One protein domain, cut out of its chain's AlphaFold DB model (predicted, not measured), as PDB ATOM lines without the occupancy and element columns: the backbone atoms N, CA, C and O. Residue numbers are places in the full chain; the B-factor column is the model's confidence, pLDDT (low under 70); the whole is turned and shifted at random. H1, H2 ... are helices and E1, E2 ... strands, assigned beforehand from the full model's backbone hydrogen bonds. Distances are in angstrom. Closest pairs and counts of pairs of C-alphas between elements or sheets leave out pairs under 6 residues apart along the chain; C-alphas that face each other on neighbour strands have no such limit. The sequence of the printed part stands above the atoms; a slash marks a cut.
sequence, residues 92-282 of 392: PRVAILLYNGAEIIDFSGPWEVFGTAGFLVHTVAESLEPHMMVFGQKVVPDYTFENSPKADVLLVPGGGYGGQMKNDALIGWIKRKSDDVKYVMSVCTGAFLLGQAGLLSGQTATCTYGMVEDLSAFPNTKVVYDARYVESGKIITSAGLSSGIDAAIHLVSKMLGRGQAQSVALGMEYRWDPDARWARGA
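AT A GLANCE: This is residues 92 to 282 of the 392 residues of the protein "DJ-1_PfpI domain-containing protein" of Acidobacteria bacterium (UniProt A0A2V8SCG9). What shape is seen first? A strongly twisted sheet of six strands is the middle of three layers, with H1 and H6 over one face and H3 and H4 over the other. H7 packs on H6, and H2 and H5 pack on H4. What is it made of? The printed part has 191 residues, with eight named helices and six named strands, in the order E1 H1 E2 E3 H2 H3 E4 H4 H5 E5 E6 H6 H7 H8; the class is mixed. The mixed sheet runs E2 E1 E3 E4 E6 E5, and the whole is compact, with a radius of gyration of the C-alphas of 15.1 A and spans of 38 by 35 by 32 A.

IN THESE COORDINATES: Where does the first half run? E1 is residues 93 to 97, from C-alpha 93 at (17.621, 161.624, -4.187); H1 is 104 to 116, 17.8 A long, and E2 is 120 to 125, 16.8 A. E3 is 153 to 156, H2 161 to 164, H3 168 to 180, 18.7 A, and E4 183 to 186. What follows? H4 is 190 to 196, H5 212 to 217, E5 229 to 232 and E6 235 to 238. H6 is 243 to 256, 19.9 A, H7 258 to 267, 14.1 A, and H8 279 to 282, ending at C-alpha 282 at (37.303, 180.604, 14.642).

HOW THE PARTS SIT: Which strands pair? E1 is parallel to E2 and E3, with N 96 and O 122, and N 155 and O 95, each 2.8 A apart, within hydrogen-bond range. E4 is parallel to E3, N 185 to O 154 2.8 A, and to E6, N 236 to O 184 2.8 A; E5 and E6 form an antiparallel hairpin, N 230 to O 237 2.8 A. Which helices are on the sheet? H1 and H6 touch on the same face, C-alphas of Pro 110 and Ile 245 closest at 5.1 A, at a shallow tilt of 26 degrees. H3 and H4 touch on the opposite face, C-alphas of Ile 171 and Leu 193 closest at 6.8 A. Are the helix backbones complete? Every O i to N i+4 pair is within hydrogen-bond range in H4, H6 and H7, 8 of 9 in H1 and in H3; H5 has 0 of 2, but 3 of 3 O i to N i+3 pairs.

THE WHOLE: How far does it reach? The two farthest C-alphas, of Asn 147 and Ala 282, are 41.8 A apart. Is anything missing or uncertain? The printed part has no cut; the links E2 to E3, H4 to H5, H5 to E5 and H7 to H8 are long, and residues 278 to 282 have pLDDT under 70.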
ATOM      1  N   PRO A  92      18.242 157.481  -1.666       91.62
ATOM      2  CA  PRO A  92      17.872 158.883  -1.509       91.62
ATOM      3  C   PRO A  92      18.255 159.744  -2.713       91.62
ATOM      4  O   PRO A  92      19.269 159.497  -3.368       91.62
ATOM      5  N   ARG A  93      17.462 160.781  -2.993       95.38
ATOM      6  CA  ARG A  93      17.621 161.624  -4.187       95.38
ATOM      7  C   ARG A  93      17.949 163.068  -3.822       95.38
ATOM      8  O   ARG A  93      17.276 163.659  -2.976       95.38
ATOM      9  N   VAL A  94      18.918 163.663  -4.509       98.38
ATOM     10  CA  VAL A  94      19.353 165.051  -4.301       98.38
ATOM     11  C   VAL A  94      19.151 165.849  -5.581       98.38
ATOM     12  O   VAL A  94      19.736 165.520  -6.610       98.38
ATOM     13  N   ALA A  95      18.333 166.896  -5.500       98.69
ATOM     14  CA  ALA A  95      18.222 167.918  -6.531       98.69
ATOM     15  C   ALA A  95      19.156 169.080  -6.181       98.69
ATOM     16  O   ALA A  95      19.015 169.702  -5.127       98.69
ATOM     17  N   ILE A  96      20.096 169.377  -7.067       98.81
ATOM     18  CA  ILE A  96      21.082 170.442  -6.902       98.81
ATOM     19  C   ILE A  96      20.733 171.586  -7.847       98.81
ATOM     20  O   ILE A  96      20.729 171.407  -9.062       98.81
ATOM     21  N   LEU A  97      20.461 172.770  -7.303       98.81
ATOM     22  CA  LEU A  97      20.252 173.961  -8.121       98.81
ATOM     23  C   LEU A  97      21.556 174.364  -8.827       98.81
ATOM     24  O   LEU A  97      22.591 174.498  -8.180       98.81
ATOM     25  N   LEU A  98      21.480 174.658 -10.122       98.44
ATOM     26  CA  LEU A  98      22.503 175.367 -10.883       98.44
ATOM     27  C   LEU A  98      21.957 176.692 -11.418       98.44
ATOM     28  O   LEU A  98      20.777 176.828 -11.738       98.44
ATOM     29  N   TYR A  99      22.843 177.679 -11.523       98.44
ATOM     30  CA  TYR A  99      22.573 178.977 -12.128       98.44
ATOM     31  C   TYR A  99      23.883 179.620 -12.596       98.44
ATOM     32  O   TYR A  99      24.974 179.224 -12.179       98.44
ATOM     33  N   ASN A 100      23.787 180.631 -13.463       97.75
ATOM     34  CA  ASN A 100      24.959 181.381 -13.910       97.75
ATOM     35  C   ASN A 100      25.592 182.125 -12.733       97.75
ATOM     36  O   ASN A 100      24.955 182.976 -12.107       97.75
ATOM     37  N   GLY A 101      26.854 181.814 -12.464       96.88
ATOM     38  CA  GLY A 101      27.612 182.310 -11.330       96.88
ATOM     39  C   GLY A 101      27.566 181.401 -10.107       96.88
ATOM     40  O   GLY A 101      28.047 181.840  -9.071       96.88
ATOM     41  N   ALA A 102      27.028 180.180 -10.173       98.12
ATOM     42  CA  ALA A 102      27.171 179.231  -9.069       98.12
ATOM     43  C   ALA A 102      28.657 178.893  -8.810       98.12
ATOM     44  O   ALA A 102      29.479 178.844  -9.734       98.12
ATOM     45  N   GLU A 103      29.011 178.705  -7.540       98.06
ATOM     46  CA  GLU A 103      30.360 178.328  -7.108       98.06
ATOM     47  C   GLU A 103      30.539 176.808  -7.219       98.06
ATOM     48  O   GLU A 103      29.703 176.043  -6.742       98.06
ATOM     49  N   ILE A 104      31.621 176.349  -7.851       97.94
ATOM     50  CA  ILE A 104      31.739 174.941  -8.271       97.94
ATOM     51  C   ILE A 104      31.743 173.997  -7.080       97.94
ATOM     52  O   ILE A 104      30.944 173.068  -7.011       97.94
ATOM     53  N   ILE A 105      32.616 174.268  -6.114       98.00
ATOM     54  CA  ILE A 105      32.774 173.418  -4.933       98.00
ATOM     55  C   ILE A 105      31.517 173.387  -4.057       98.00
ATOM     56  O   ILE A 105      31.288 172.393  -3.369       98.00
ATOM     57  N   ASP A 106      30.684 174.429  -4.113       98.44
ATOM     58  CA  ASP A 106      29.464 174.516  -3.310       98.44
ATOM     59  C   ASP A 106      28.432 173.459  -3.706       98.44
ATOM     60  O   ASP A 106      27.630 173.058  -2.865       98.44
ATOM     61  N   PHE A 107      28.459 172.982  -4.954       98.19
ATOM     62  CA  PHE A 107      27.657 171.838  -5.372       98.19
ATOM     63  C   PHE A 107      28.487 170.582  -5.624       98.19
ATOM     64  O   PHE A 107      28.022 169.497  -5.294       98.19
ATOM     65  N   SER A 108      29.704 170.692  -6.163       98.31
ATOM     66  CA  SER A 108      30.508 169.527  -6.544       98.31
ATOM     67  C   SER A 108      31.079 168.784  -5.333       98.31
ATOM     68  O   SER A 108      31.196 167.566  -5.365       98.31
ATOM     69  N   GLY A 109      31.397 169.491  -4.241       98.31
ATOM     70  CA  GLY A 109      31.804 168.861  -2.984       98.31
ATOM     71  C   GLY A 109      30.679 168.003  -2.392       98.31
ATOM     72  O   GLY A 109      30.871 166.805  -2.191       98.31
ATOM     73  N   PRO A 110      29.483 168.574  -2.161       98.69
ATOM     74  CA  PRO A 110      28.306 167.800  -1.774       98.69
ATOM     75  C   PRO A 110      27.924 166.702  -2.773       98.69
ATOM     76  O   PRO A 110      27.530 165.620  -2.345       98.69
ATOM     77  N   TRP A 111      28.055 166.946  -4.082       98.50
ATOM     78  CA  TRP A 111      27.823 165.938  -5.121       98.50
ATOM     79  C   TRP A 111      28.679 164.694  -4.879       98.50
ATOM     80  O   TRP A 111      28.141 163.589  -4.854       98.50
ATOM     81  N   GLU A 112      29.981 164.873  -4.642       98.38
ATOM     82  CA  GLU A 112      30.909 163.771  -4.369       98.38
ATOM     83  C   GLU A 112      30.509 162.990  -3.108       98.38
ATOM     84  O   GLU A 112      30.473 161.759  -3.117       98.38
ATOM     85  N   VAL A 113      30.123 163.698  -2.038       98.69
ATOM     86  CA  VAL A 113      29.661 163.080  -0.783       98.69
ATOM     87  C   VAL A 113      28.407 162.237  -1.004       98.69
ATOM     88  O   VAL A 113      28.353 161.078  -0.588       98.69
ATOM     89  N   PHE A 114      27.386 162.809  -1.641       98.56
ATOM     90  CA  PHE A 114      26.116 162.124  -1.864       98.56
ATOM     91  C   PHE A 114      26.272 160.954  -2.841       98.56
ATOM     92  O   PHE A 114      25.753 159.871  -2.572       98.56
ATOM     93  N   GLY A 115      27.039 161.130  -3.919       94.75
ATOM     94  CA  GLY A 115      27.358 160.055  -4.860       94.75
ATOM     95  C   GLY A 115      28.081 158.890  -4.180       94.75
ATOM     96  O   GLY A 115      27.651 157.744  -4.305       94.75
ATOM     97  N   THR A 116      29.099 159.181  -3.363       91.94
ATOM     98  CA  THR A 116      29.814 158.164  -2.566       91.94
ATOM     99  C   THR A 116      28.892 157.468  -1.558       91.94
ATOM    100  O   THR A 116      29.053 156.283  -1.266       91.94
ATOM    101  N   ALA A 117      27.884 158.175  -1.041       92.50
ATOM    102  CA  ALA A 117      26.862 157.607  -0.163       92.50
ATOM    103  C   ALA A 117      25.825 156.728  -0.891       92.50
ATOM    104  O   ALA A 117      24.950 156.162  -0.234       92.50
ATOM    105  N   GLY A 118      25.901 156.615  -2.222       88.06
ATOM    106  CA  GLY A 118      24.943 155.875  -3.045       88.06
ATOM    107  C   GLY A 118      23.641 156.634  -3.311       88.06
ATOM    108  O   GLY A 118      22.641 156.013  -3.669       88.06
ATOM    109  N   PHE A 119      23.617 157.954  -3.110       94.62
ATOM    110  CA  PHE A 119      22.451 158.779  -3.422       94.62
ATOM    111  C   PHE A 119      22.394 159.035  -4.927       94.62
ATOM    112  O   PHE A 119      23.407 159.051  -5.626       94.62
ATOM    113  N   LEU A 120      21.194 159.317  -5.421       93.12
ATOM    114  CA  LEU A 120      20.990 159.759  -6.792       93.12
ATOM    115  C   LEU A 120      21.027 161.275  -6.852       93.12
ATOM    116  O   LEU A 120      20.086 161.952  -6.430       93.12
ATOM    117  N   VAL A 121      22.115 161.800  -7.389       96.19
ATOM    118  CA  VAL A 121      22.351 163.235  -7.482       96.19
ATOM    119  C   VAL A 121      22.049 163.697  -8.903       96.19
ATOM    120  O   VAL A 121      22.431 163.032  -9.861       96.19
ATOM    121  N   HIS A 122      21.330 164.805  -9.038       97.62
ATOM    122  CA  HIS A 122      21.087 165.449 -10.326       97.62
ATOM    123  C   HIS A 122      21.068 166.966 -10.175       97.62
ATOM    124  O   HIS A 122      20.712 167.506  -9.122       97.62
ATOM    125  N   THR A 123      21.430 167.657 -11.247       98.62
ATOM    126  CA  THR A 123      21.406 169.113 -11.337       98.62
ATOM    127  C   THR A 123      20.127 169.624 -11.994       98.62
ATOM    128  O   THR A 123      19.539 168.977 -12.861       98.62
ATOM    129  N   VAL A 124      19.678 170.801 -11.565       98.75
ATOM    130  CA  VAL A 124      18.464 171.453 -12.059       98.75
ATOM    131  C   VAL A 124      18.735 172.936 -12.272       98.75
ATOM    132  O   VAL A 124      19.210 173.604 -11.356       98.75
ATOM    133  N   ALA A 125      18.396 173.468 -13.442       98.69
ATOM    134  CA  ALA A 125      18.510 174.897 -13.736       98.69
ATOM    135  C   ALA A 125      17.277 175.432 -14.479       98.69
ATOM    136  O   ALA A 125      16.293 174.725 -14.681       98.69
ATOM    137  N   GLU A 126      17.318 176.692 -14.902       98.12
ATOM    138  CA  GLU A 126      16.231 177.310 -15.671       98.12
ATOM    139  C   GLU A 126      16.157 176.767 -17.110       98.12
ATOM    140  O   GLU A 126      15.069 176.577 -17.649       98.12
ATOM    141  N   SER A 127      17.305 176.447 -17.715       97.94
ATOM    142  CA  SER A 127      17.419 175.871 -19.061       97.94
ATOM    143  C   SER A 127      18.501 174.788 -19.118       97.94
ATOM    144  O   SER A 127      19.263 174.627 -18.170       97.94
ATOM    145  N   LEU A 128      18.593 174.056 -20.233       97.31
ATOM    146  CA  LEU A 128      19.662 173.074 -20.483       97.31
ATOM    147  C   LEU A 128      20.902 173.682 -21.161       97.31
ATOM    148  O   LEU A 128      21.824 172.959 -21.534       97.31
ATOM    149  N   GLU A 129      20.942 175.004 -21.329       98.00
ATOM    150  CA  GLU A 129      22.122 175.669 -21.876       98.00
ATOM    151  C   GLU A 129      23.308 175.566 -20.900       98.00
ATOM    152  O   GLU A 129      23.108 175.502 -19.682       98.00
ATOM    153  N   PRO A 130      24.563 175.574 -21.383       98.19
ATOM    154  CA  PRO A 130      25.723 175.574 -20.500       98.19
ATOM    155  C   PRO A 130      25.733 176.801 -19.579       98.19
ATOM    156  O   PRO A 130      25.822 177.942 -20.038       98.19
ATOM    157  N   HIS A 131      25.708 176.565 -18.269       97.81
ATOM    158  CA  HIS A 131      25.782 177.607 -17.252       97.81
ATOM    159  C   HIS A 131      27.241 177.903 -16.907       97.81
ATOM    160  O   HIS A 131      28.034 176.988 -16.677       97.81
ATOM    161  N   MET A 132      27.608 179.182 -16.863       98.19
ATOM    162  CA  MET A 132      28.957 179.629 -16.517       98.19
ATOM    163  C   MET A 132      29.088 179.792 -15.000       98.19
ATOM    164  O   MET A 132      28.336 180.550 -14.395       98.19
ATOM    165  N   MET A 133      30.042 179.096 -14.391       97.88
ATOM    166  CA  MET A 133      30.346 179.154 -12.955       97.88
ATOM    167  C   MET A 133      31.244 180.364 -12.621       97.88
ATOM    168  O   MET A 133      31.764 181.009 -13.535       97.88
ATOM    169  N   VAL A 134      31.475 180.669 -11.332       91.56
ATOM    170  CA  VAL A 134      32.238 181.863 -10.862       91.56
ATOM    171  C   VAL A 134      33.610 182.043 -11.541       91.56
ATOM    172  O   VAL A 134      34.027 183.173 -11.788       91.56
ATOM    173  N   PHE A 135      34.284 180.950 -11.914       92.44
ATOM    174  CA  PHE A 135      35.605 180.968 -12.562       92.44
ATOM    175  C   PHE A 135      35.596 180.500 -14.026       92.44
ATOM    176  O   PHE A 135      36.607 180.037 -14.548       92.44
ATOM    177  N   GLY A 136      34.453 180.611 -14.707       92.94
ATOM    178  CA  GLY A 136      34.358 180.419 -16.158       92.94
ATOM    179  C   GLY A 136      34.185 178.974 -16.635       92.94
ATOM    180  O   GLY A 136      33.938 178.767 -17.825       92.94
ATOM    181  N   GLN A 137      34.251 177.975 -15.746       97.62
ATOM    182  CA  GLN A 137      33.860 176.606 -16.096       97.62
ATOM    183  C   GLN A 137      32.392 176.585 -16.527       97.62
ATOM    184  O   GLN A 137      31.552 177.261 -15.931       97.62
ATOM    185  N   LYS A 138      32.085 175.800 -17.558       98.00
ATOM    186  CA  LYS A 138      30.719 175.599 -18.037       98.00
ATOM    187  C   LYS A 138      30.200 174.249 -17.570       98.00
ATOM    188  O   LYS A 138      30.908 173.252 -17.699       98.00
ATOM    189  N   VAL A 139      28.975 174.226 -17.059       97.69
ATOM    190  CA  VAL A 139      28.281 173.006 -16.630       97.69
ATOM    191  C   VAL A 139      26.926 172.952 -17.321       97.69
ATOM    192  O   VAL A 139      26.207 173.948 -17.352       97.69
ATOM    193  N   VAL A 140      26.601 171.801 -17.902       98.12
ATOM    194  CA  VAL A 140      25.285 171.539 -18.489       98.12
ATOM    195  C   VAL A 140      24.432 170.862 -17.416       98.12
ATOM    196  O   VAL A 140      24.886 169.853 -16.876       98.12
ATOM    197  N   PRO A 141      23.263 171.416 -17.059       97.44
ATOM    198  CA  PRO A 141      22.388 170.803 -16.071       97.44
ATOM    199  C   PRO A 141      21.667 169.578 -16.648       97.44
ATOM    200  O   PRO A 141      21.416 169.507 -17.850       97.44
ATOM    201  N   ASP A 142      21.285 168.644 -15.781       96.38
ATOM    202  CA  ASP A 142      20.565 167.423 -16.168       96.38
ATOM    203  C   ASP A 142      19.085 167.711 -16.471       96.38
ATOM    204  O   ASP A 142      18.488 167.111 -17.366       96.38
ATOM    205  N   TYR A 143      18.489 168.642 -15.718       97.56
ATOM    206  CA  TYR A 143      17.062 168.959 -15.759       97.56
ATOM    207  C   TYR A 143      16.797 170.467 -15.737       97.56
ATOM    208  O   TYR A 143      17.595 171.268 -15.246       97.56
ATOM    209  N   THR A 144      15.620 170.851 -16.224       98.31
ATOM    210  CA  THR A 144      15.048 172.184 -16.043       98.31
ATOM    211  C   THR A 144      14.152 172.233 -14.802       98.31
ATOM    212  O   THR A 144      13.752 171.204 -14.247       98.31
ATOM    213  N   PHE A 145      13.762 173.435 -14.380       98.19
ATOM    214  CA  PHE A 145      12.778 173.626 -13.309       98.19
ATOM    215  C   PHE A 145      11.448 172.905 -13.565       98.19
ATOM    216  O   PHE A 145      10.809 172.465 -12.609       98.19
ATOM    217  N   GLU A 146      11.049 172.766 -14.832       95.44
ATOM    218  CA  GLU A 146       9.781 172.156 -15.246       95.44
ATOM    219  C   GLU A 146       9.808 170.625 -15.201       95.44
ATOM    220  O   GLU A 146       8.794 170.006 -14.885       95.44
ATOM    221  N   ASN A 147      10.955 170.005 -15.497       91.88
ATOM    222  CA  ASN A 147      11.079 168.547 -15.606       91.88
ATOM    223  C   ASN A 147      11.934 167.906 -14.495       91.88
ATOM    224  O   ASN A 147      12.262 166.724 -14.576       91.88
ATOM    225  N   SER A 148      12.265 168.670 -13.448       92.38
ATOM    226  CA  SER A 148      13.011 168.197 -12.278       92.38
ATOM    227  C   SER A 148      12.324 166.993 -11.602       92.38
ATOM    228  O   SER A 148      11.203 167.137 -11.099       92.38
ATOM    229  N   PRO A 149      12.993 165.827 -11.493       89.62
ATOM    230  CA  PRO A 149      12.458 164.653 -10.803       89.62
ATOM    231  C   PRO A 149      12.182 164.904  -9.315       89.62
ATOM    232  O   PRO A 149      12.735 165.822  -8.707       89.62
ATOM    233  N   LYS A 150      11.378 164.046  -8.674       91.06
ATOM    234  CA  LYS A 150      11.230 164.063  -7.207       91.06
ATOM    235  C   LYS A 150      12.587 163.884  -6.514       91.06
ATOM    236  O   LYS A 150      13.443 163.138  -6.993       91.06
ATOM    237  N   ALA A 151      12.756 164.558  -5.379       95.75
ATOM    238  CA  ALA A 151      13.970 164.513  -4.574       95.75
ATOM    239  C   ALA A 151      13.638 164.432  -3.078       95.75
ATOM    240  O   ALA A 151      12.581 164.892  -2.658       95.75
ATOM    241  N   ASP A 152      14.550 163.880  -2.281       96.94
ATOM    242  CA  ASP A 152      14.491 163.918  -0.816       96.94
ATOM    243  C   ASP A 152      15.229 165.138  -0.253       96.94
ATOM    244  O   ASP A 152      14.910 165.606   0.841       96.94
ATOM    245  N   VAL A 153      16.218 165.640  -0.996       98.69
ATOM    246  CA  VAL A 153      17.068 166.767  -0.612       98.69
ATOM    247  C   VAL A 153      17.082 167.803  -1.731       98.69
ATOM    248  O   VAL A 153      17.315 167.462  -2.892       98.69
ATOM    249  N   LEU A 154      16.880 169.070  -1.378       98.88
ATOM    250  CA  LEU A 154      17.213 170.214  -2.229       98.88
ATOM    251  C   LEU A 154      18.540 170.809  -1.757       98.88
ATOM    252  O   LEU A 154      18.649 171.161  -0.587       98.88
ATOM    253  N   LEU A 155      19.509 170.981  -2.653       98.88
ATOM    254  CA  LEU A 155      20.743 171.713  -2.383       98.88
ATOM    255  C   LEU A 155      20.796 173.011  -3.192       98.88
ATOM    256  O   LEU A 155      20.646 173.001  -4.413       98.88
ATOM    257  N   VAL A 156      21.058 174.122  -2.505       98.88
ATOM    258  CA  VAL A 156      21.179 175.466  -3.082       98.88
ATOM    259  C   VAL A 156      22.614 175.981  -2.889       98.88
ATOM    260  O   VAL A 156      22.980 176.340  -1.765       98.88
ATOM    261  N   PRO A 157      23.449 176.016  -3.944       98.69
ATOM    262  CA  PRO A 157      24.825 176.484  -3.830       98.69
ATOM    263  C   PRO A 157      24.904 178.015  -3.762       98.69
ATOM    264  O   PRO A 157      23.990 178.739  -4.179       98.69
ATOM    265  N   GLY A 158      26.027 178.515  -3.253       97.94
ATOM    266  CA  GLY A 158      26.389 179.921  -3.326       97.94
ATOM    267  C   GLY A 158      27.050 180.293  -4.650       97.94
ATOM    268  O   GLY A 158      26.871 179.637  -5.676       97.94
ATOM    269  N   GLY A 159      27.800 181.392  -4.610       95.62
ATOM    270  CA  GLY A 159      28.371 182.066  -5.772       95.62
ATOM    271  C   GLY A 159      27.717 183.429  -6.000       95.62
ATOM    272  O   GLY A 159      27.336 184.115  -5.045       95.62
ATOM    273  N   GLY A 160      27.590 183.833  -7.262       93.62
ATOM    274  CA  GLY A 160      26.990 185.076  -7.752       93.62
ATOM    275  C   GLY A 160      25.475 185.182  -7.531       93.62
ATOM    276  O   GLY A 160      24.706 185.317  -8.479       93.62
ATOM    277  N   TYR A 161      25.039 185.157  -6.271       94.12
ATOM    278  CA  TYR A 161      23.630 185.129  -5.862       94.12
ATOM    279  C   TYR A 161      22.867 186.448  -6.094       94.12
ATOM    280  O   TYR A 161      21.640 186.449  -6.171       94.12
ATOM    281  N   GLY A 162      23.571 187.582  -6.208       92.81
ATOM    282  CA  GLY A 162      22.969 188.923  -6.199       92.81
ATOM    283  C   GLY A 162      21.925 189.165  -7.294       92.81
ATOM    284  O   GLY A 162      20.875 189.745  -7.026       92.81
ATOM    285  N   GLY A 163      22.191 188.692  -8.516       93.00
ATOM    286  CA  GLY A 163      21.217 188.742  -9.612       93.00
ATOM    287  C   GLY A 163      20.063 187.756  -9.413       93.00
ATOM    288  O   GLY A 163      18.914 188.091  -9.685       93.00
ATOM    289  N   GLN A 164      20.354 186.575  -8.864       97.00
ATOM    290  CA  GLN A 164      19.371 185.504  -8.681       97.00
ATOM    291  C   GLN A 164      18.350 185.791  -7.579       97.00
ATOM    292  O   GLN A 164      17.230 185.300  -7.653       97.00
ATOM    293  N   MET A 165      18.664 186.653  -6.605       96.62
ATOM    294  CA  MET A 165      17.666 187.124  -5.631       96.62
ATOM    295  C   MET A 165      16.488 187.873  -6.278       96.62
ATOM    296  O   MET A 165      15.436 187.997  -5.660       96.62
ATOM    297  N   LYS A 166      16.661 188.380  -7.505       97.00
ATOM    298  CA  LYS A 166      15.615 189.056  -8.290       97.00
ATOM    299  C   LYS A 166      15.012 188.154  -9.375       97.00
ATOM    300  O   LYS A 166      14.221 188.632 -10.180       97.00
ATOM    301  N   ASN A 167      15.430 186.890  -9.447       98.06
ATOM    302  CA  ASN A 167      14.914 185.925 -10.409       98.06
ATOM    303  C   ASN A 167      13.700 185.207  -9.800       98.06
ATOM    304  O   ASN A 167      13.845 184.235  -9.056       98.06
ATOM    305  N   ASP A 168      12.501 185.683 -10.134       98.44
ATOM    306  CA  ASP A 168      11.247 185.131  -9.613       98.44
ATOM    307  C   ASP A 168      11.043 183.654  -9.984       98.44
ATOM    308  O   ASP A 168      10.482 182.892  -9.191       98.44
ATOM    309  N   ALA A 169      11.529 183.217 -11.153       98.31
ATOM    310  CA  ALA A 169      11.428 181.824 -11.580       98.31
ATOM    311  C   ALA A 169      12.269 180.910 -10.678       98.31
ATOM    312  O   ALA A 169      11.752 179.916 -10.156       98.31
ATOM    313  N   LEU A 170      13.526 181.286 -10.427       98.69
ATOM    314  CA  LEU A 170      14.445 180.550  -9.558       98.69
ATOM    315  C   LEU A 170      13.977 180.562  -8.099       98.69
ATOM    316  O   LEU A 170      13.887 179.502  -7.477       98.69
ATOM    317  N   ILE A 171      13.633 181.729  -7.545       98.75
ATOM    318  CA  ILE A 171      13.166 181.840  -6.152       98.75
ATOM    319  C   ILE A 171      11.849 181.083  -5.958       98.75
ATOM    320  O   ILE A 171      11.686 180.344  -4.982       98.75
ATOM    321  N   GLY A 172      10.924 181.207  -6.913       98.62
ATOM    322  CA  GLY A 172       9.676 180.455  -6.912       98.62
ATOM    323  C   GLY A 172       9.906 178.947  -6.984       98.62
ATOM    324  O   GLY A 172       9.223 178.194  -6.286       98.62
ATOM    325  N   TRP A 173      10.877 178.494  -7.784       98.69
ATOM    326  CA  TRP A 173      11.241 177.080  -7.857       98.69
ATOM    327  C   TRP A 173      11.850 176.571  -6.546       98.69
ATOM    328  O   TRP A 173      11.392 175.539  -6.058       98.69
ATOM    329  N   ILE A 174      12.786 177.308  -5.927       98.81
ATOM    330  CA  ILE A 174      13.348 176.956  -4.609       98.81
ATOM    331  C   ILE A 174      12.223 176.774  -3.591       98.81
ATOM    332  O   ILE A 174      12.177 175.753  -2.908       98.81
ATOM    333  N   LYS A 175      11.296 177.738  -3.514       98.50
ATOM    334  CA  LYS A 175      10.174 177.684  -2.573       98.50
ATOM    335  C   LYS A 175       9.310 176.442  -2.798       98.50
ATOM    336  O   LYS A 175       9.143 175.660  -1.869       98.50
ATOM    337  N   ARG A 176       8.835 176.211  -4.029       98.06
ATOM    338  CA  ARG A 176       8.005 175.034  -4.351       98.06
ATOM    339  C   ARG A 176       8.737 173.727  -4.060       98.06
ATOM    340  O   ARG A 176       8.208 172.866  -3.373       98.06
ATOM    341  N   LYS A 177       9.983 173.599  -4.523       98.12
ATOM    342  CA  LYS A 177      10.775 172.384  -4.312       98.12
ATOM    343  C   LYS A 177      11.034 172.132  -2.828       98.12
ATOM    344  O   LYS A 177      11.050 170.982  -2.407       98.12
ATOM    345  N   SER A 178      11.202 173.189  -2.033       98.12
ATOM    346  CA  SER A 178      11.410 173.074  -0.590       98.12
ATOM    347  C   SER A 178      10.222 172.453   0.150       98.12
ATOM    348  O   SER A 178      10.438 171.821   1.185       98.12
ATOM    349  N   ASP A 179       8.997 172.598  -0.364       96.94
ATOM    350  CA  ASP A 179       7.787 172.020   0.234       96.94
ATOM    351  C   ASP A 179       7.715 170.497   0.028       96.94
ATOM    352  O   ASP A 179       7.194 169.791   0.891       96.94
ATOM    353  N   ASP A 180       8.333 169.991  -1.044       94.44
ATOM    354  CA  ASP A 180       8.271 168.583  -1.459       94.44
ATOM    355  C   ASP A 180       9.448 167.718  -0.965       94.44
ATOM    356  O   ASP A 180       9.413 166.493  -1.090       94.44
ATOM    357  N   VAL A 181      10.510 168.332  -0.431       97.50
ATOM    358  CA  VAL A 181      11.725 167.630   0.026       97.50
ATOM    359  C   VAL A 181      11.752 167.447   1.544       97.50
ATOM    360  O   VAL A 181      11.245 168.271   2.311       97.50
ATOM    361  N   LYS A 182      12.424 166.385   2.001       97.31
ATOM    362  CA  LYS A 182      12.646 166.104   3.429       97.31
ATOM    363  C   LYS A 182      13.662 167.057   4.045       97.31
ATOM    364  O   LYS A 182      13.501 167.429   5.204       97.31
ATOM    365  N   TYR A 183      14.684 167.453   3.282       98.62
ATOM    366  CA  TYR A 183      15.729 168.370   3.731       98.62
ATOM    367  C   TYR A 183      16.047 169.430   2.677       98.62
ATOM    368  O   TYR A 183      16.069 169.158   1.478       98.62
ATOM    369  N   VAL A 184      16.341 170.641   3.143       98.88
ATOM    370  CA  VAL A 184      16.860 171.735   2.319       98.88
ATOM    371  C   VAL A 184      18.245 172.076   2.832       98.88
ATOM    372  O   VAL A 184      18.410 172.377   4.009       98.88
ATOM    373  N   MET A 185      19.230 172.046   1.954       98.75
ATOM    374  CA  MET A 185      20.608 172.378   2.250       98.75
ATOM    375  C   MET A 185      21.027 173.612   1.449       98.75
ATOM    376  O   MET A 185      20.744 173.694   0.257       98.75
ATOM    377  N   SER A 186      21.736 174.555   2.062       98.75
ATOM    378  CA  SER A 186      22.470 175.586   1.323       98.75
ATOM    379  C   SER A 186      23.940 175.590   1.674       98.75
ATOM    380  O   SER A 186      24.300 175.350   2.826       98.75
ATOM    381  N   VAL A 187      24.766 175.966   0.704       98.62
ATOM    382  CA  VAL A 187      26.197 176.204   0.906       98.62
ATOM    383  C   VAL A 187      26.517 177.669   0.658       98.62
ATOM    384  O   VAL A 187      25.955 178.277  -0.255       98.62
ATOM    385  N   CYS A 188      27.417 178.242   1.466       96.31
ATOM    386  CA  CYS A 188      27.931 179.594   1.269       96.31
ATOM    387  C   CYS A 188      26.784 180.625   1.150       96.31
ATOM    388  O   CYS A 188      25.866 180.655   1.969       96.31
ATOM    389  N   THR A 189      26.814 181.470   0.119       97.69
ATOM    390  CA  THR A 189      25.794 182.489  -0.159       97.69
ATOM    391  C   THR A 189      24.459 181.930  -0.661       97.69
ATOM    392  O   THR A 189      23.503 182.694  -0.791       97.69
ATOM    393  N   GLY A 190      24.328 180.614  -0.868       98.44
ATOM    394  CA  GLY A 190      23.046 179.974  -1.175       98.44
ATOM    395  C   GLY A 190      21.997 180.205  -0.081       98.44
ATOM    396  O   GLY A 190      20.800 180.253  -0.367       98.44
ATOM    397  N   ALA A 191      22.436 180.463   1.158       98.44
ATOM    398  CA  ALA A 191      21.566 180.847   2.266       98.44
ATOM    399  C   ALA A 191      20.737 182.113   1.962       98.44
ATOM    400  O   ALA A 191      19.580 182.196   2.367       98.44
ATOM    401  N   PHE A 192      21.259 183.075   1.191       98.50
ATOM    402  CA  PHE A 192      20.487 184.264   0.804       98.50
ATOM    403  C   PHE A 192      19.347 183.942  -0.156       98.50
ATOM    404  O   PHE A 192      18.289 184.559  -0.067       98.50
ATOM    405  N   LEU A 193      19.527 182.956  -1.039       98.75
ATOM    406  CA  LEU A 193      18.457 182.494  -1.924       98.75
ATOM    407  C   LEU A 193      17.367 181.770  -1.124       98.75
ATOM    408  O   LEU A 193      16.183 181.976  -1.386       98.75
ATOM    409  N   LEU A 194      17.743 181.002  -0.091       98.75
ATOM    410  CA  LEU A 194      16.775 180.437   0.857       98.75
ATOM    411  C   LEU A 194      16.025 181.534   1.626       98.75
ATOM    412  O   LEU A 194      14.805 181.463   1.776       98.75
ATOM    413  N   GLY A 195      16.737 182.561   2.097       98.38
ATOM    414  CA  GLY A 195      16.136 183.700   2.789       98.38
ATOM    415  C   GLY A 195      15.151 184.458   1.900       98.38
ATOM    416  O   GLY A 195      14.025 184.721   2.319       98.38
ATOM    417  N   GLN A 196      15.527 184.706   0.644       98.50
ATOM    418  CA  GLN A 196      14.671 185.335  -0.364       98.50
ATOM    419  C   GLN A 196      13.438 184.480  -0.708       98.50
ATOM    420  O   GLN A 196      12.358 185.022  -0.931       98.50
ATOM    421  N   ALA A 197      13.558 183.149  -0.682       98.50
ATOM    422  CA  ALA A 197      12.425 182.225  -0.807       98.50
ATOM    423  C   ALA A 197      11.518 182.183   0.444       98.50
ATOM    424  O   ALA A 197      10.491 181.499   0.442       98.50
ATOM    425  N   GLY A 198      11.869 182.919   1.507       98.00
ATOM    426  CA  GLY A 198      11.130 182.988   2.769       98.00
ATOM    427  C   GLY A 198      11.442 181.853   3.744       98.00
ATOM    428  O   GLY A 198      10.759 181.720   4.756       98.00
ATOM    429  N   LEU A 199      12.463 181.038   3.466       98.44
ATOM    430  CA  LEU A 199      12.739 179.807   4.212       98.44
ATOM    431  C   LEU A 199      13.541 180.035   5.494       98.44
ATOM    432  O   LEU A 199      13.510 179.185   6.377       98.44
ATOM    433  N   LEU A 200      14.240 181.167   5.624       98.31
ATOM    434  CA  LEU A 200      15.050 181.468   6.813       98.31
ATOM    435  C   LEU A 200      14.302 182.242   7.904       98.31
ATOM    436  O   LEU A 200      14.840 182.414   8.994       98.31
ATOM    437  N   SER A 201      13.061 182.669   7.652       97.25
ATOM    438  CA  SER A 201      12.284 183.426   8.637       97.25
ATOM    439  C   SER A 201      12.110 182.631   9.937       97.25
ATOM    440  O   SER A 201      11.554 181.532   9.928       97.25
ATOM    441  N   GLY A 202      12.602 183.171  11.055       96.38
ATOM    442  CA  GLY A 202      12.573 182.511  12.369       96.38
ATOM    443  C   GLY A 202      13.568 181.360  12.556       96.38
ATOM    444  O   GLY A 202      13.545 180.717  13.608       96.38
ATOM    445  N   GLN A 203      14.434 181.091  11.577       97.81
ATOM    446  CA  GLN A 203      15.379 179.976  11.617       97.81
ATOM    447  C   GLN A 203      16.735 180.377  12.187       97.81
ATOM    448  O   GLN A 203      17.112 181.548  12.196       97.81
ATOM    449  N   THR A 204      17.498 179.382  12.637       97.44
ATOM    450  CA  THR A 204      18.922 179.564  12.947       97.44
ATOM    451  C   THR A 204      19.753 179.181  11.724       97.44
ATOM    452  O   THR A 204      19.538 178.112  11.155       97.44
ATOM    453  N   ALA A 205      20.677 180.043  11.295       97.44
ATOM    454  CA  ALA A 205      21.422 179.862  10.052       97.44
ATOM    455  C   ALA A 205      22.873 180.367  10.131       97.44
ATOM    456  O   ALA A 205      23.212 181.231  10.941       97.44
ATOM    457  N   THR A 206      23.722 179.833   9.253       94.75
ATOM    458  CA  THR A 206      25.091 180.296   8.979       94.75
ATOM    459  C   THR A 206      25.283 180.535   7.475       94.75
ATOM    460  O   THR A 206      24.435 180.172   6.660       94.75
ATOM    461  N   CYS A 207      26.379 181.191   7.100       92.44
ATOM    462  CA  CYS A 207      26.782 181.469   5.720       92.44
ATOM    463  C   CYS A 207      28.298 181.737   5.682       92.44
ATOM    464  O   CYS A 207      28.993 181.677   6.698       92.44
ATOM    465  N   THR A 208      28.845 181.978   4.495       87.88
ATOM    466  CA  THR A 208      30.265 182.272   4.294       87.88
ATOM    467  C   THR A 208      30.745 183.556   4.977       87.88
ATOM    468  O   THR A 208      29.981 184.444   5.370       87.88
ATOM    469  N   TYR A 209      32.067 183.663   5.067       75.81
ATOM    470  CA  TYR A 209      32.775 184.751   5.731       75.81
ATOM    471  C   TYR A 209      32.506 186.087   5.059       75.81
ATOM    472  O   TYR A 209      32.378 186.163   3.840       75.81
ATOM    473  N   GLY A 210      32.386 187.135   5.875       73.62
ATOM    474  CA  GLY A 210      32.049 188.485   5.425       73.62
ATOM    475  C   GLY A 210      30.580 188.688   5.037       73.62
ATOM    476  O   GLY A 210      30.172 189.830   4.866       73.62
ATOM    477  N   MET A 211      29.781 187.618   4.931       83.25
ATOM    478  CA  MET A 211      28.364 187.701   4.549       83.25
ATOM    479  C   MET A 211      27.411 187.144   5.610       83.25
ATOM    480  O   MET A 211      26.236 187.480   5.600       83.25
ATOM    481  N   VAL A 212      27.886 186.316   6.541       85.75
ATOM    482  CA  VAL A 212      27.038 185.658   7.550       85.75
ATOM    483  C   VAL A 212      26.152 186.620   8.355       85.75
ATOM    484  O   VAL A 212      24.994 186.307   8.609       85.75
ATOM    485  N   GLU A 213      26.644 187.825   8.655       82.25
ATOM    486  CA  GLU A 213      25.878 188.876   9.339       82.25
ATOM    487  C   GLU A 213      24.625 189.309   8.573       82.25
ATOM    488  O   GLU A 213      23.582 189.576   9.170       82.25
ATOM    489  N   ASP A 214      24.716 189.383   7.246       86.69
ATOM    490  CA  ASP A 214      23.648 189.915   6.403       86.69
ATOM    491  C   ASP A 214      22.417 188.994   6.384       86.69
ATOM    492  O   ASP A 214      21.336 189.429   5.989       86.69
ATOM    493  N   LEU A 215      22.530 187.756   6.885       92.31
ATOM    494  CA  LEU A 215      21.371 186.894   7.123       92.31
ATOM    495  C   LEU A 215      20.399 187.479   8.160       92.31
ATOM    496  O   LEU A 215      19.210 187.168   8.115       92.31
ATOM    497  N   SER A 216      20.864 188.357   9.057       89.38
ATOM    498  CA  SER A 216      20.003 189.057  10.026       89.38
ATOM    499  C   SER A 216      18.955 189.969   9.371       89.38
ATOM    500  O   SER A 216      17.982 190.350  10.020       89.38
ATOM    501  N   ALA A 217      19.113 190.291   8.080       92.00
ATOM    502  CA  ALA A 217      18.116 191.030   7.311       92.00
ATOM    503  C   ALA A 217      16.826 190.224   7.067       92.00
ATOM    504  O   ALA A 217      15.783 190.815   6.784       92.00
ATOM    505  N   PHE A 218      16.870 188.892   7.180       95.81
ATOM    506  CA  PHE A 218      15.685 188.047   7.067       95.81
ATOM    507  C   PHE A 218      14.950 187.964   8.419       95.81
ATOM    508  O   PHE A 218      15.593 187.733   9.449       95.81
ATOM    509  N   PRO A 219      13.610 188.107   8.460       95.94
ATOM    510  CA  PRO A 219      12.864 188.263   9.711       95.94
ATOM    511  C   PRO A 219      13.154 187.175  10.755       95.94
ATOM    512  O   PRO A 219      13.064 185.988  10.465       95.94
ATOM    513  N   ASN A 220      13.467 187.571  11.993       94.12
ATOM    514  CA  ASN A 220      13.706 186.663  13.129       94.12
ATOM    515  C   ASN A 220      14.806 185.599  12.915       94.12
ATOM    516  O   ASN A 220      14.859 184.621  13.665       94.12
ATOM    517  N   THR A 221      15.681 185.769  11.922       96.12
ATOM    518  CA  THR A 221      16.782 184.833  11.655       96.12
ATOM    519  C   THR A 221      17.867 184.976  12.717       96.12
ATOM    520  O   THR A 221      18.360 186.077  12.970       96.12
ATOM    521  N   LYS A 222      18.262 183.863  13.339       94.31
ATOM    522  CA  LYS A 222      19.364 183.806  14.310       94.31
ATOM    523  C   LYS A 222      20.649 183.391  13.602       94.31
ATOM    524  O   LYS A 222      20.722 182.304  13.038       94.31
ATOM    525  N   VAL A 223      21.663 184.243  13.649       89.88
ATOM    526  CA  VAL A 223      22.926 184.034  12.933       89.88
ATOM    527  C   VAL A 223      23.944 183.305  13.812       89.88
ATOM    528  O   VAL A 223      24.139 183.667  14.972       89.88
ATOM    529  N   VAL A 224      24.618 182.293  13.256       88.94
ATOM    530  CA  VAL A 224      25.726 181.570  13.902       88.94
ATOM    531  C   VAL A 224      27.011 181.797  13.114       88.94
ATOM    532  O   VAL A 224      27.112 181.410  11.956       88.94
ATOM    533  N   TYR A 225      28.015 182.395  13.755       78.94
ATOM    534  CA  TYR A 225      29.256 182.824  13.091       78.94
ATOM    535  C   TYR A 225      30.365 181.767  13.067       78.94
ATOM    536  O   TYR A 225      31.267 181.852  12.242       78.94
ATOM    537  N   ASP A 226      30.341 180.809  13.995       80.25
ATOM    538  CA  ASP A 226      31.447 179.874  14.245       80.25
ATOM    539  C   ASP A 226      30.995 178.415  14.104       80.25
ATOM    540  O   ASP A 226      31.141 177.591  15.005       80.25
ATOM    541  N   ALA A 227      30.374 178.106  12.969       87.00
ATOM    542  CA  ALA A 227      29.920 176.762  12.647       87.00
ATOM    543  C   ALA A 227      30.144 176.472  11.164       87.00
ATOM    544  O   ALA A 227      29.864 177.320  10.314       87.00
ATOM    545  N   ARG A 228      30.629 175.263  10.849       92.25
ATOM    546  CA  ARG A 228      30.729 174.797   9.454       92.25
ATOM    547  C   ARG A 228      29.343 174.626   8.853       92.25
ATOM    548  O   ARG A 228      29.138 174.950   7.688       92.25
ATOM    549  N   TYR A 229      28.388 174.188   9.659       95.88
ATOM    550  CA  TYR A 229      26.987 174.116   9.295       95.88
ATOM    551  C   TYR A 229      26.087 174.268  10.516       95.88
ATOM    552  O   TYR A 229      26.507 174.062  11.652       95.88
ATOM    553  N   VAL A 230      24.841 174.646  10.260       95.81
ATOM    554  CA  VAL A 230      23.773 174.791  11.244       95.81
ATOM    555  C   VAL A 230      22.548 174.076  10.715       95.81
ATOM    556  O   VAL A 230      22.136 174.302   9.578       95.81
ATOM    557  N   GLU A 231      21.949 173.252  11.564       96.62
ATOM    558  CA  GLU A 231      20.662 172.619  11.313       96.62
ATOM    559  C   GLU A 231      19.560 173.333  12.109       96.62
ATOM    560  O   GLU A 231      19.685 173.532  13.319       96.62
ATOM    561  N   SER A 232      18.470 173.695  11.432       97.19
ATOM    562  CA  SER A 232      17.260 174.289  12.010       97.19
ATOM    563  C   SER A 232      16.030 173.612  11.398       97.19
ATOM    564  O   SER A 232      15.538 173.992  10.332       97.19
ATOM    565  N   GLY A 233      15.547 172.552  12.053       95.75
ATOM    566  CA  GLY A 233      14.481 171.705  11.516       95.75
ATOM    567  C   GLY A 233      14.931 170.982  10.243       95.75
ATOM    568  O   GLY A 233      15.953 170.307  10.246       95.75
ATOM    569  N   LYS A 234      14.185 171.135   9.139       97.19
ATOM    570  CA  LYS A 234      14.559 170.542   7.840       97.19
ATOM    571  C   LYS A 234      15.641 171.315   7.075       97.19
ATOM    572  O   LYS A 234      16.072 170.852   6.021       97.19
ATOM    573  N   ILE A 235      16.032 172.501   7.550       98.62
ATOM    574  CA  ILE A 235      16.965 173.388   6.850       98.62
ATOM    575  C   ILE A 235      18.366 173.224   7.429       98.62
ATOM    576  O   ILE A 235      18.566 173.359   8.634       98.62
ATOM    577  N   ILE A 236      19.336 172.980   6.555       98.69
ATOM    578  CA  ILE A 236      20.760 172.921   6.866       98.69
ATOM    579  C   ILE A 236      21.446 174.026   6.072       98.69
ATOM    580  O   ILE A 236      21.464 174.013   4.847       98.69
ATOM    581  N   THR A 237      22.031 174.994   6.760       98.62
ATOM    582  CA  THR A 237      22.859 176.021   6.114       98.62
ATOM    583  C   THR A 237      24.314 175.744   6.444       98.62
ATOM    584  O   THR A 237      24.621 175.383   7.579       98.62
ATOM    585  N   SER A 238      25.216 175.872   5.478       97.50
ATOM    586  CA  SER A 238      26.650 175.747   5.712       97.50
ATOM    587  C   SER A 238      27.397 177.035   5.400       97.50
ATOM    588  O   SER A 238      26.926 177.905   4.662       97.50
ATOM    589  N   ALA A 239      28.571 177.170   6.011       93.94
ATOM    590  CA  ALA A 239      29.494 178.250   5.722       93.94
ATOM    591  C   ALA A 239      30.079 178.100   4.300       93.94
ATOM    592  O   ALA A 239      29.550 177.395   3.441       93.94
ATOM    593  N   GLY A 240      31.171 178.800   4.000       89.25
ATOM    594  CA  GLY A 240      31.726 178.809   2.645       89.25
ATOM    595  C   GLY A 240      32.319 177.468   2.201       89.25
ATOM    596  O   GLY A 240      32.964 176.775   3.000       89.25
ATOM    597  N   LEU A 241      32.193 177.186   0.900       93.69
ATOM    598  CA  LEU A 241      33.012 176.245   0.135       93.69
ATOM    599  C   LEU A 241      33.045 174.838   0.755       93.69
ATOM    600  O   LEU A 241      32.038 174.136   0.795       93.69
ATOM    601  N   SER A 242      34.193 174.432   1.305       94.50
ATOM    602  CA  SER A 242      34.404 173.098   1.876       94.50
ATOM    603  C   SER A 242      33.477 172.762   3.042       94.50
ATOM    604  O   SER A 242      33.316 171.591   3.358       94.50
ATOM    605  N   SER A 243      32.835 173.753   3.661       95.75
ATOM    606  CA  SER A 243      31.837 173.506   4.709       95.75
ATOM    607  C   SER A 243      30.579 172.816   4.159       95.75
ATOM    608  O   SER A 243      29.865 172.147   4.903       95.75
ATOM    609  N   GLY A 244      30.324 172.928   2.848       97.81
ATOM    610  CA  GLY A 244      29.315 172.134   2.149       97.81
ATOM    611  C   GLY A 244      29.601 170.631   2.181       97.81
ATOM    612  O   GLY A 244      28.664 169.850   2.299       97.81
ATOM    613  N   ILE A 245      30.871 170.216   2.160       98.38
ATOM    614  CA  ILE A 245      31.251 168.796   2.249       98.38
ATOM    615  C   ILE A 245      30.817 168.234   3.609       98.38
ATOM    616  O   ILE A 245      30.110 167.233   3.662       98.38
ATOM    617  N   ASP A 246      31.140 168.919   4.709       97.56
ATOM    618  CA  ASP A 246      30.753 168.466   6.054       97.56
ATOM    619  C   ASP A 246      29.242 168.471   6.272       97.56
ATOM    620  O   ASP A 246      28.707 167.543   6.874       97.56
ATOM    621  N   ALA A 247      28.543 169.483   5.753       97.94
ATOM    622  CA  ALA A 247      27.086 169.539   5.808       97.94
ATOM    623  C   ALA A 247      26.436 168.371   5.047       97.94
ATOM    624  O   ALA A 247      25.455 167.796   5.522       97.94
ATOM    625  N   ALA A 248      27.003 167.977   3.901       98.69
ATOM    626  CA  ALA A 248      26.546 166.810   3.158       98.69
ATOM    627  C   ALA A 248      26.831 165.506   3.924       98.69
ATOM    628  O   ALA A 248      25.946 164.657   4.013       98.69
ATOM    629  N   ILE A 249      28.009 165.360   4.547       98.44
ATOM    630  CA  ILE A 249      28.346 164.172   5.359       98.44
ATOM    631  C   ILE A 249      27.426 164.085   6.586       98.44
ATOM    632  O   ILE A 249      26.936 163.005   6.926       98.44
ATOM    633  N   HIS A 250      27.127 165.220   7.223       97.62
ATOM    634  CA  HIS A 250      26.136 165.309   8.297       97.62
ATOM    635  C   HIS A 250      24.759 164.839   7.823       97.62
ATOM    636  O   HIS A 250      24.121 164.021   8.488       97.62
ATOM    637  N   LEU A 251      24.320 165.280   6.644       97.94
ATOM    638  CA  LEU A 251      23.037 164.861   6.089       97.94
ATOM    639  C   LEU A 251      23.013 163.362   5.736       97.94
ATOM    640  O   LEU A 251      22.037 162.682   6.055       97.94
ATOM    641  N   VAL A 252      24.105 162.810   5.196       97.75
ATOM    642  CA  VAL A 252      24.271 161.353   5.033       97.75
ATOM    643  C   VAL A 252      24.152 160.647   6.385       97.75
ATOM    644  O   VAL A 252      23.424 159.661   6.494       97.75
ATOM    645  N   SER A 253      24.779 161.176   7.440       94.62
ATOM    646  CA  SER A 253      24.664 160.620   8.794       94.62
ATOM    647  C   SER A 253      23.226 160.637   9.315       94.62
ATOM    648  O   SER A 253      22.839 159.712  10.030       94.62
ATOM    649  N   LYS A 254      22.425 161.660   8.987       93.81
ATOM    650  CA  LYS A 254      21.005 161.715   9.373       93.81
ATOM    651  C   LYS A 254      20.154 160.702   8.619       93.81
ATOM    652  O   LYS A 254      19.229 160.142   9.199       93.81
ATOM    653  N   MET A 255      20.427 160.514   7.331       93.75
ATOM    654  CA  MET A 255      19.581 159.704   6.454       93.75
ATOM    655  C   MET A 255      19.939 158.217   6.499       93.75
ATOM    656  O   MET A 255      19.038 157.387   6.457       93.75
ATOM    657  N   LEU A 256      21.229 157.883   6.604       88.75
ATOM    658  CA  LEU A 256      21.744 156.509   6.550       88.75
ATOM    659  C   LEU A 256      22.518 156.079   7.811       88.75
ATOM    660  O   LEU A 256      22.959 154.936   7.908       88.75
ATOM    661  N   GLY A 257      22.685 156.970   8.791       84.31
ATOM    662  CA  GLY A 257      23.399 156.691  10.037       84.31
ATOM    663  C   GLY A 257      24.896 157.021   9.995       84.31
ATOM    664  O   GLY A 257      25.534 157.102   8.943       84.31
ATOM    665  N   ARG A 258      25.486 157.193  11.186       87.81
ATOM    666  CA  ARG A 258      26.878 157.651  11.360       87.81
ATOM    667  C   ARG A 258      27.916 156.724  10.727       87.81
ATOM    668  O   ARG A 258      28.898 157.216  10.187       87.81
ATOM    669  N   GLY A 259      27.701 155.408  10.766       79.44
ATOM    670  CA  GLY A 259      28.623 154.443  10.156       79.44
ATOM    671  C   GLY A 259      28.772 154.656   8.649       79.44
ATOM    672  O   GLY A 259      29.891 154.670   8.143       79.44
ATOM    673  N   GLN A 260      27.669 154.930   7.942       89.62
ATOM    674  CA  GLN A 260      27.718 155.237   6.512       89.62
ATOM    675  C   GLN A 260      28.460 156.551   6.247       89.62
ATOM    676  O   GLN A 260      29.290 156.608   5.346       89.62
ATOM    677  N   ALA A 261      28.221 157.586   7.056       90.81
ATOM    678  CA  ALA A 261      28.945 158.852   6.948       90.81
ATOM    679  C   ALA A 261      30.465 158.682   7.145       90.81
ATOM    680  O   ALA A 261      31.249 159.268   6.402       90.81
ATOM    681  N   GLN A 262      30.887 157.830   8.088       90.06
ATOM    682  CA  GLN A 262      32.301 157.489   8.286       90.06
ATOM    683  C   GLN A 262      32.887 156.749   7.081       90.06
ATOM    684  O   GLN A 262      33.987 157.084   6.648       90.06
ATOM    685  N   SER A 263      32.159 155.776   6.524       87.38
ATOM    686  CA  SER A 263      32.582 155.052   5.320       87.38
ATOM    687  C   SER A 263      32.710 155.973   4.109       87.38
ATOM    688  O   SER A 263      33.673 155.850   3.361       87.38
ATOM    689  N   VAL A 264      31.784 156.921   3.939       93.56
ATOM    690  CA  VAL A 264      31.837 157.936   2.876       93.56
ATOM    691  C   VAL A 264      33.056 158.835   3.045       93.56
ATOM    692  O   VAL A 264      33.841 158.975   2.111       93.56
ATOM    693  N   ALA A 265      33.266 159.383   4.245       93.62
ATOM    694  CA  ALA A 265      34.440 160.200   4.535       93.62
ATOM    695  C   ALA A 265      35.746 159.434   4.267       93.62
ATOM    696  O   ALA A 265      36.644 159.964   3.621       93.62
ATOM    697  N   LEU A 266      35.832 158.171   4.703       91.75
ATOM    698  CA  LEU A 266      36.991 157.313   4.458       91.75
ATOM    699  C   LEU A 266      37.193 157.025   2.964       91.75
ATOM    700  O   LEU A 266      38.324 157.086   2.492       91.75
ATOM    701  N   GLY A 267      36.120 156.731   2.227       86.50
ATOM    702  CA  GLY A 267      36.173 156.462   0.787       86.50
ATOM    703  C   GLY A 267      36.633 157.667  -0.035       86.50
ATOM    704  O   GLY A 267      37.330 157.498  -1.027       86.50
ATOM    705  N   MET A 268      36.308 158.878   0.421       96.19
ATOM    706  CA  MET A 268      36.793 160.135  -0.159       96.19
ATOM    707  C   MET A 268      38.193 160.539   0.338       96.19
ATOM    708  O   MET A 268      38.674 161.615  -0.011       96.19
ATOM    709  N   GLU A 269      38.810 159.745   1.221       95.31
ATOM    710  CA  GLU A 269      40.027 160.106   1.967       95.31
ATOM    711  C   GLU A 269      39.911 161.463   2.694       95.31
ATOM    712  O   GLU A 269      40.886 162.182   2.932       95.31
ATOM    713  N   TYR A 270      38.687 161.823   3.077       95.25
ATOM    714  CA  TYR A 270      38.364 163.080   3.723       95.25
ATOM    715  C   TYR A 270      38.469 162.941   5.241       95.25
ATOM    716  O   TYR A 270      37.789 162.124   5.871       95.25
ATOM    717  N   ARG A 271      39.298 163.784   5.865       93.19
ATOM    718  CA  ARG A 271      39.384 163.868   7.328       93.19
ATOM    719  C   ARG A 271      38.134 164.554   7.880       93.19
ATOM    720  O   ARG A 271      38.140 165.758   8.125       93.19
ATOM    721  N   TRP A 272      37.084 163.770   8.093       92.06
ATOM    722  CA  TRP A 272      35.845 164.249   8.689       92.06
ATOM    723  C   TRP A 272      35.982 164.425  10.202       92.06
ATOM    724  O   TRP A 272      36.346 163.494  10.924       92.06
ATOM    725  N   ASP A 273      35.653 165.624  10.668       89.31
ATOM    726  CA  ASP A 273      35.512 165.963  12.076       89.31
ATOM    727  C   ASP A 273      34.149 166.657  12.266       89.31
ATOM    728  O   ASP A 273      33.993 167.816  11.878       89.31
ATOM    729  N   PRO A 274      33.135 165.957  12.808       79.88
ATOM    730  CA  PRO A 274      31.788 166.508  12.969       79.88
ATOM    731  C   PRO A 274      31.713 167.626  14.014       79.88
ATOM    732  O   PRO A 274      30.744 168.381  14.012       79.88
ATOM    733  N   ASP A 275      32.720 167.736  14.881       80.00
ATOM    734  CA  ASP A 275      32.801 168.769  15.913       80.00
ATOM    735  C   ASP A 275      33.698 169.938  15.464       80.00
ATOM    736  O   ASP A 275      33.898 170.909  16.205       80.00
ATOM    737  N   ALA A 276      34.229 169.876  14.234       75.94
ATOM    738  CA  ALA A 276      35.086 170.913  13.691       75.94
ATOM    739  C   ALA A 276      34.344 172.243  13.576       75.94
ATOM    740  O   ALA A 276      33.319 172.391  12.901       75.94
ATOM    741  N   ARG A 277      34.957 173.266  14.162       70.38
ATOM    742  CA  ARG A 277      34.568 174.653  13.937       70.38
ATOM    743  C   ARG A 277      34.985 175.100  12.546       70.38
ATOM    744  O   ARG A 277      35.875 174.538  11.898       70.38
ATOM    745  N   TRP A 278      34.316 176.129  12.050       67.25
ATOM    746  CA  TRP A 278      34.666 176.681  10.756       67.25
ATOM    747  C   TRP A 278      35.930 177.518  10.888       67.25
ATOM    748  O   TRP A 278      35.937 178.499  11.620       67.25
ATOM    749  N   ALA A 279      36.984 177.134  10.158       63.84
ATOM    750  CA  ALA A 279      38.319 177.707  10.309       63.84
ATOM    751  C   ALA A 279      38.288 179.242  10.384       63.84
ATOM    752  O   ALA A 279      38.698 179.788  11.395       63.84
ATOM    753  N   ARG A 280      37.694 179.942   9.403       60.50
ATOM    754  CA  ARG A 280      37.614 181.421   9.430       60.50
ATOM    755  C   ARG A 280      36.660 181.995  10.480       60.50
ATOM    756  O   ARG A 280      36.869 183.116  10.916       60.50
ATOM    757  N   GLY A 281      35.629 181.256  10.885       57.78
ATOM    758  CA  GLY A 281      34.749 181.661  11.987       57.78
ATOM    759  C   GLY A 281      35.446 181.615  13.344       57.78
ATOM    760  O   GLY A 281      35.077 182.378  14.241       57.78
ATOM    761  N   ALA A 282      36.473 180.771  13.459       59.72
ATOM    762  CA  ALA A 282      37.303 180.604  14.642       59.72
ATOM    763  C   ALA A 282      38.566 181.484  14.644       59.72
ATOM    764  O   ALA A 282      39.143 181.675  15.708       59.72
TER     765      ALA A 282